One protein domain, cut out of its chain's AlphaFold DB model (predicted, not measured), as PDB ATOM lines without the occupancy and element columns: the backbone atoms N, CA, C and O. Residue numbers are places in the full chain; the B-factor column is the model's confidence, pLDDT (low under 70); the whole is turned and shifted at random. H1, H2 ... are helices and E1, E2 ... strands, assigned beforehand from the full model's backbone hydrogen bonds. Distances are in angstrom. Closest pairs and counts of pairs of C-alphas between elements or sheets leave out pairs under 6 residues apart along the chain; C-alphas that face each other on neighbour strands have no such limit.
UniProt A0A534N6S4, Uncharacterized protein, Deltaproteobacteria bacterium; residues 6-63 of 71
ATOM      1  N   ALA A   6     207.071 175.873 140.475       96.31
ATOM      2  CA  ALA A   6     205.649 176.102 140.649       96.31
ATOM      3  C   ALA A   6     205.225 175.626 142.043       96.31
ATOM      4  O   ALA A   6     205.550 174.506 142.444       96.31
ATOM      5  N   HIS A   7     204.470 176.452 142.763       96.12
ATOM      6  CA  HIS A   7     203.888 176.117 144.061       96.12
ATOM      7  C   HIS A   7     202.380 176.008 143.924       96.12
ATOM      8  O   HIS A   7     201.713 177.005 143.657       96.12
ATOM      9  N   TRP A   8     201.844 174.806 144.120       94.50
ATOM     10  CA  TRP A   8     200.404 174.564 144.165       94.50
ATOM     11  C   TRP A   8     199.905 174.647 145.600       94.50
ATOM     12  O   TRP A   8     200.374 173.891 146.450       94.50
ATOM     13  N   PHE A   9     198.947 175.532 145.866       93.25
ATOM     14  CA  PHE A   9     198.413 175.752 147.209       93.25
ATOM     15  C   PHE A   9     196.919 176.095 147.179       93.25
ATOM     16  O   PHE A   9     196.367 176.549 146.174       93.25
ATOM     17  N   GLY A  10     196.240 175.817 148.290       91.25
ATOM     18  CA  GLY A  10     194.873 176.275 148.521       91.25
ATOM     19  C   GLY A  10     194.862 177.685 149.102       91.25
ATOM     20  O   GLY A  10     195.850 178.127 149.692       91.25
ATOM     21  N   LYS A  11     193.734 178.389 148.986       90.62
ATOM     22  CA  LYS A  11     193.560 179.666 149.678       90.62
ATOM     23  C   LYS A  11     193.784 179.483 151.186       90.62
ATOM     24  O   LYS A  11     193.170 178.585 151.770       90.62
ATOM     25  N   PRO A  12     194.573 180.343 151.848       91.44
ATOM     26  CA  PRO A  12     194.675 180.300 153.299       91.44
ATOM     27  C   PRO A  12     193.296 180.487 153.953       91.44
ATOM     28  O   PRO A  12     192.481 181.323 153.520       91.44
ATOM     29  N   ALA A  13     193.023 179.687 154.986       89.56
ATOM     30  CA  ALA A  13     191.776 179.750 155.741       89.56
ATOM     31  C   ALA A  13     191.603 181.146 156.365       89.56
ATOM     32  O   ALA A  13     192.557 181.742 156.852       89.56
ATOM     33  N   GLY A  14     190.388 181.697 156.304       92.62
ATOM     34  CA  GLY A  14     190.076 183.033 156.833       92.62
ATOM     35  C   GLY A  14     190.509 184.229 155.966       92.62
ATOM     36  O   GLY A  14     190.021 185.327 156.193       92.62
ATOM     37  N   MET A  15     191.335 184.047 154.928       93.62
ATOM     38  CA  MET A  15     192.055 185.161 154.270       93.62
ATOM     39  C   MET A  15     191.335 185.937 153.137       93.62
ATOM     40  O   MET A  15     192.015 186.523 152.337       93.62
ATOM     41  N   ARG A  16     190.019 185.954 152.892       92.94
ATOM     42  CA  ARG A  16     189.445 186.614 151.657       92.94
ATOM     43  C   ARG A  16     190.261 186.361 150.341       92.94
ATOM     44  O   ARG A  16     191.029 185.409 150.269       92.94
ATOM     45  N   TYR A  17     190.054 187.108 149.257       90.69
ATOM     46  CA  TYR A  17     190.901 187.010 148.044       90.69
ATOM     47  C   TYR A  17     191.768 188.252 147.848       90.69
ATOM     48  O   TYR A  17     192.936 188.140 147.497       90.69
ATOM     49  N   ALA A  18     191.213 189.433 148.129       94.31
ATOM     50  CA  ALA A  18     191.935 190.697 148.010       94.31
ATOM     51  C   ALA A  18     193.182 190.752 148.909       94.31
ATOM     52  O   ALA A  18     194.205 191.275 148.488       94.31
ATOM     53  N   GLU A  19     193.111 190.175 150.114       94.44
ATOM     54  CA  GLU A  19     194.251 190.095 151.036       94.44
ATOM     55  C   GLU A  19     195.345 189.189 150.467       94.44
ATOM     56  O   GLU A  19     196.485 189.621 150.346       94.44
ATOM     57  N   LEU A  20     194.986 187.987 149.999       92.12
ATOM     58  CA  LEU A  20     195.925 187.079 149.334       92.12
ATOM     59  C   LEU A  20     196.609 187.733 148.121       92.12
ATOM     60  O   LEU A  20     197.819 187.610 147.949       92.12
ATOM     61  N   PHE A  21     195.850 188.428 147.271       92.25
ATOM     62  CA  PHE A  21     196.419 189.122 146.114       92.25
ATOM     63  C   PHE A  21     197.311 190.296 146.521       92.25
ATOM     64  O   PHE A  21     198.324 190.521 145.866       92.25
ATOM     65  N   GLY A  22     196.974 191.002 147.602       93.69
ATOM     66  CA  GLY A  22     197.818 192.046 148.179       93.69
ATOM     67  C   GLY A  22     199.165 191.505 148.658       93.69
ATOM     68  O   GLY A  22     200.201 192.034 148.267       93.69
ATOM     69  N   GLU A  23     199.156 190.409 149.421       91.50
ATOM     70  CA  GLU A  23     200.376 189.733 149.897       91.50
ATOM     71  C   GLU A  23     201.267 189.268 148.735       91.50
ATOM     72  O   GLU A  23     202.491 189.401 148.766       91.50
ATOM     73  N   LEU A  24     200.656 188.751 147.665       90.31
ATOM     74  CA  LEU A  24     201.385 188.232 146.507       90.31
ATOM     75  C   LEU A  24     201.797 189.307 145.494       90.31
ATOM     76  O   LEU A  24     202.627 189.020 144.632       90.31
ATOM     77  N   ALA A  25     201.285 190.537 145.591       89.50
ATOM     78  CA  ALA A  25     201.591 191.610 144.640       89.50
ATOM     79  C   ALA A  25     203.089 191.961 144.596       89.50
ATOM     80  O   ALA A  25     203.597 192.383 143.558       89.50
ATOM     81  N   GLY A  26     203.801 191.769 145.713       84.69
ATOM     82  CA  GLY A  26     205.243 192.000 145.817       84.69
ATOM     83  C   GLY A  26     206.115 190.809 145.412       84.69
ATOM     84  O   GLY A  26     207.337 190.945 145.370       84.69
ATOM     85  N   VAL A  27     205.528 189.641 145.132       86.94
ATOM     86  CA  VAL A  27     206.288 188.429 144.811       86.94
ATOM     87  C   VAL A  27     206.621 188.412 143.316       86.94
ATOM     88  O   VAL A  27     205.709 188.359 142.489       86.94
ATOM     89  N   PRO A  28     207.911 188.404 142.927       84.19
ATOM     90  CA  PRO A  28     208.292 188.301 141.524       84.19
ATOM     91  C   PRO A  28     207.879 186.932 140.964       84.19
ATOM     92  O   PRO A  28     208.494 185.909 141.271       84.19
ATOM     93  N   GLY A  29     206.829 186.905 140.145       88.19
ATOM     94  CA  GLY A  29     206.269 185.664 139.620       88.19
ATOM     95  C   GLY A  29     204.989 185.870 138.820       88.19
ATOM     96  O   GLY A  29     204.648 186.977 138.408       88.19
ATOM     97  N   SER A  30     204.274 184.778 138.567       92.00
ATOM     98  CA  SER A  30     202.930 184.822 137.985       92.00
ATOM     99  C   SER A  30     202.009 183.902 138.764       92.00
ATOM    100  O   SER A  30     202.289 182.711 138.904       92.00
ATOM    101  N   LEU A  31     200.910 184.466 139.259       93.56
ATOM    102  CA  LEU A  31     199.869 183.739 139.967       93.56
ATOM    103  C   LEU A  31     198.768 183.345 138.987       93.56
ATOM    104  O   LEU A  31     198.246 184.189 138.261       93.56
ATOM    105  N   TRP A  32     198.419 182.065 138.973       91.69
ATOM    106  CA  TRP A  32     197.285 181.546 138.222       91.69
ATOM    107  C   TRP A  32     196.290 180.945 139.209       91.69
ATOM    108  O   TRP A  32     196.673 180.260 140.157       91.69
ATOM    109  N   MET A  33     195.009 181.197 138.972       90.19
ATOM    110  CA  MET A  33     193.905 180.666 139.765       90.19
ATOM    111  C   MET A  33     193.055 179.767 138.874       90.19
ATOM    112  O   MET A  33     192.720 180.134 137.745       90.19
ATOM    113  N   ARG A  34     192.704 178.581 139.365       83.75
ATOM    114  CA  ARG A  34     191.776 177.695 138.663       83.75
ATOM    115  C   ARG A  34     190.359 178.228 138.804       83.75
ATOM    116  O   ARG A  34     189.920 178.568 139.898       83.75
ATOM    117  N   GLN A  35     189.608 178.221 137.708       74.50
ATOM    118  CA  GLN A  35     188.159 178.351 137.792       74.50
ATOM    119  C   GLN A  35     187.611 177.101 138.494       74.50
ATOM    120  O   GLN A  35     187.927 175.977 138.094       74.50
ATOM    121  N   MET A  36     186.848 177.287 139.573       66.88
ATOM    122  CA  MET A  36     186.414 176.166 140.405       66.88
ATOM    123  C   MET A  36     185.521 175.192 139.623       66.88
ATOM    124  O   MET A  36     184.459 175.558 139.125       66.88
ATOM    125  N   VAL A  37     185.944 173.930 139.580       61.75
ATOM    126  CA  VAL A  37     185.119 172.746 139.299       61.75
ATOM    127  C   VAL A  37     185.106 171.907 140.573       61.75
ATOM    128  O   VAL A  37     186.124 171.854 141.257       61.75
ATOM    129  N   LEU A  38     183.951 171.322 140.908       58.16
ATOM    130  CA  LEU A  38     183.586 170.682 142.189       58.16
ATOM    131  C   LEU A  38     184.562 169.576 142.663       58.16
ATOM    132  O   LEU A  38     184.223 168.394 142.650       58.16
ATOM    133  N   GLY A  39     185.773 169.926 143.092       63.16
ATOM    134  CA  GLY A  39     186.773 168.970 143.556       63.16
ATOM    135  C   GLY A  39     187.821 169.588 144.488       63.16
ATOM    136  O   GLY A  39     188.068 170.791 144.430       63.16
ATOM    137  N   PRO A  40     188.474 168.771 145.332       66.62
ATOM    138  CA  PRO A  40     189.341 169.212 146.432       66.62
ATOM    139  C   PRO A  40     190.738 169.680 145.985       66.62
ATOM    140  O   PRO A  40     191.681 169.677 146.771       66.62
ATOM    141  N   SER A  41     190.926 169.996 144.704       67.31
ATOM    142  CA  SER A  41     192.258 170.317 144.193       67.31
ATOM    143  C   SER A  41     192.739 171.706 144.638       67.31
ATOM    144  O   SER A  41     191.909 172.602 144.787       67.31
ATOM    145  N   PRO A  42     194.067 171.923 144.757       77.38
ATOM    146  CA  PRO A  42     194.633 173.243 145.016       77.38
ATOM    147  C   PRO A  42     194.130 174.285 144.011       77.38
ATOM    148  O   PRO A  42     194.039 174.013 142.809       77.38
ATOM    149  N   GLU A  43     193.792 175.462 144.528       88.31
ATOM    150  CA  GLU A  43     193.108 176.535 143.804       88.31
ATOM    151  C   GLU A  43     194.080 177.440 143.039       88.31
ATOM    152  O   GLU A  43     193.752 177.937 141.960       88.31
ATOM    153  N   PHE A  44     195.292 177.605 143.570       92.50
ATOM    154  CA  PHE A  44     196.304 178.511 143.048       92.50
ATOM    155  C   PHE A  44     197.569 177.773 142.634       92.50
ATOM    156  O   PHE A  44     197.977 176.794 143.267       92.50
ATOM    157  N   VAL A  45     198.227 178.309 141.608       94.38
ATOM    158  CA  VAL A  45     199.624 178.015 141.300       94.38
ATOM    159  C   VAL A  45     200.416 179.313 141.176       94.38
ATOM    160  O   VAL A  45     200.074 180.198 140.390       94.38
ATOM    161  N   LEU A  46     201.478 179.431 141.971       95.19
ATOM    162  CA  LEU A  46     202.463 180.502 141.858       95.19
ATOM    163  C   LEU A  46     203.675 179.972 141.099       95.19
ATOM    164  O   LEU A  46     204.346 179.054 141.560       95.19
ATOM    165  N   PHE A  47     203.973 180.565 139.952       95.56
ATOM    166  CA  PHE A  47     205.202 180.304 139.215       95.56
ATOM    167  C   PHE A  47     206.255 181.362 139.564       95.56
ATOM    168  O   PHE A  47     205.981 182.561 139.464       95.56
ATOM    169  N   ALA A  48     207.467 180.931 139.917       94.19
ATOM    170  CA  ALA A  48     208.558 181.812 140.343       94.19
ATOM    171  C   ALA A  48     209.923 181.348 139.803       94.19
ATOM    172  O   ALA A  48     210.109 180.198 139.398       94.19
ATOM    173  N   THR A  49     210.903 182.255 139.777       94.06
ATOM    174  CA  THR A  49     212.288 181.958 139.352       94.06
ATOM    175  C   THR A  49     213.098 181.227 140.426       94.06
ATOM    176  O   THR A  49     214.121 180.622 140.119       94.06
ATOM    177  N   ARG A  50     212.640 181.273 141.681       92.38
ATOM    178  CA  ARG A  50     213.252 180.640 142.853       92.38
ATOM    179  C   ARG A  50     212.175 180.174 143.822       92.38
ATOM    180  O   ARG A  50     211.025 180.588 143.700       92.38
ATOM    181  N   ASP A  51     212.571 179.353 144.786       93.31
ATOM    182  CA  ASP A  51     211.673 178.908 145.846       93.31
ATOM    183  C   ASP A  51     211.096 180.093 146.642       93.31
ATOM    184  O   ASP A  51     211.790 181.084 146.898       93.31
ATOM    185  N   VAL A  52     209.816 179.995 146.999       92.50
ATOM    186  CA  VAL A  52     209.068 181.011 147.747       92.50
ATOM    187  C   VAL A  52     208.500 180.335 148.986       92.50
ATOM    188  O   VAL A  52     207.725 179.388 148.882       92.50
ATOM    189  N   ALA A  53     208.879 180.832 150.161       90.62
ATOM    190  CA  ALA A  53     208.364 180.326 151.423       90.62
ATOM    191  C   ALA A  53     206.908 180.778 151.607       90.62
ATOM    192  O   ALA A  53     206.643 181.918 151.989       90.62
ATOM    193  N   LEU A  54     205.962 179.888 151.313       89.75
ATOM    194  CA  LEU A  54     204.544 180.123 151.561       89.75
ATOM    195  C   LEU A  54     204.198 179.720 152.998       89.75
ATOM    196  O   LEU A  54     204.574 178.647 153.460       89.75
ATOM    197  N   GLY A  55     203.427 180.558 153.695       90.56
ATOM    198  CA  GLY A  55     202.916 180.269 155.044       90.56
ATOM    199  C   GLY A  55     201.795 179.220 155.088       90.56
ATOM    200  O   GLY A  55     201.111 179.095 156.099       90.56
ATOM    201  N   VAL A  56     201.569 178.496 153.991       90.19
ATOM    202  CA  VAL A  56     200.565 177.436 153.859       90.19
ATOM    203  C   VAL A  56     201.183 176.201 153.213       90.19
ATOM    204  O   VAL A  56     202.152 176.334 152.463       90.19
ATOM    205  N   PRO A  57     200.618 175.002 153.449       92.25
ATOM    206  CA  PRO A  57     201.044 173.806 152.741       92.25
ATOM    207  C   PRO A  57     200.970 174.014 151.226       92.25
ATOM    208  O   PRO A  57     199.919 174.369 150.686       92.25
ATOM    209  N   ALA A  58     202.095 173.785 150.555       93.69
ATOM    210  CA  ALA A  58     202.215 173.925 149.117       93.69
ATOM    211  C   ALA A  58     203.006 172.759 148.529       93.69
ATOM    212  O   ALA A  58     204.053 172.371 149.049       93.69
ATOM    213  N   THR A  59     202.526 172.227 147.411       95.00
ATOM    214  CA  THR A  59     203.280 171.249 146.626       95.00
ATOM    215  C   THR A  59     204.214 172.002 145.691       95.00
ATOM    216  O   THR A  59     203.759 172.666 144.757       95.00
ATOM    217  N   ARG A  60     205.523 171.895 145.939       95.44
ATOM    218  CA  ARG A  60     206.568 172.439 145.068       95.44
ATOM    219  C   ARG A  60     206.851 171.478 143.917       95.44
ATOM    220  O   ARG A  60     207.093 170.294 144.140       95.44
ATOM    221  N   ILE A  61     206.891 172.011 142.703       95.50
ATOM    222  CA  ILE A  61     207.233 171.281 141.483       95.50
ATOM    223  C   ILE A  61     208.324 172.057 140.746       95.50
ATOM    224  O   ILE A  61     208.174 173.255 140.509       95.50
ATOM    225  N   ASP A  62     209.413 171.383 140.379       96.75
ATOM    226  CA  ASP A  62     210.413 171.947 139.471       96.75
ATOM    227  C   ASP A  62     209.858 172.001 138.049       96.75
ATOM    228  O   ASP A  62     209.294 171.025 137.553       96.75
ATOM    229  N   VAL A  63     210.012 173.147 137.388       93.62
ATOM    230  CA  VAL A  63     209.501 173.369 136.033       93.62
ATOM    231  C   VAL A  63     210.615 173.804 135.095       93.62
ATOM    232  O   VAL A  63     211.504 174.579 135.446       93.62
TER     233      VAL A  63
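This is residues 6 to 63 of the 71 residues of an uncharacterized protein of Deltaproteobacteria bacterium (UniProt A0A534N6S4). A small, twisted antiparallel sheet of four strands, order E2, E3, E1, E4, has one short helix, H1, set off from one face near E2. The loop of the E2 and E3 hairpin reaches out along the longest axis. The 58 printed residues, under half in named elements, run E1, H1, E2, E3, E4: mixed class, compact, radius of gyration of the C-alphas 11.1 A, spans 31 by 23 by 18 A.

E1, residues 6 to 9, is antiparallel to edge strand E4, residues 58 to 62, with N 8 and O 59 2.9 A apart. H1, residues 18 to 24, has every O i to N i+4 pair within hydrogen-bond range and is only just not on the sheet, with 4 pairs of C-alphas within 10 A. E2, residues 29 to 33, forms a hairpin with E3, residues 44 to 48; N 30 and O 47 are 2.9 A apart. E3 is also antiparallel to E1, with N 7 and O 46 2.9 A apart. E1, H1 and E2 make a split strand-helix-strand unit, E3 between its strands, with a right-handed crossover.

E1, 9.8 A long, begins at C-alpha 6 (205.649, 176.102, 140.649). H1 measures 9.9 A, E2 13.3 A, E3 13.0 A. E4, 12.8 A, ends at C-alpha 62 (210.413, 171.947, 139.471).

The two C-alphas farthest apart, of Leu 38 and Arg 50, are 31.3 A apart. The printed part has no cut and no long link. Residues 36 to 41 have pLDDT under 70.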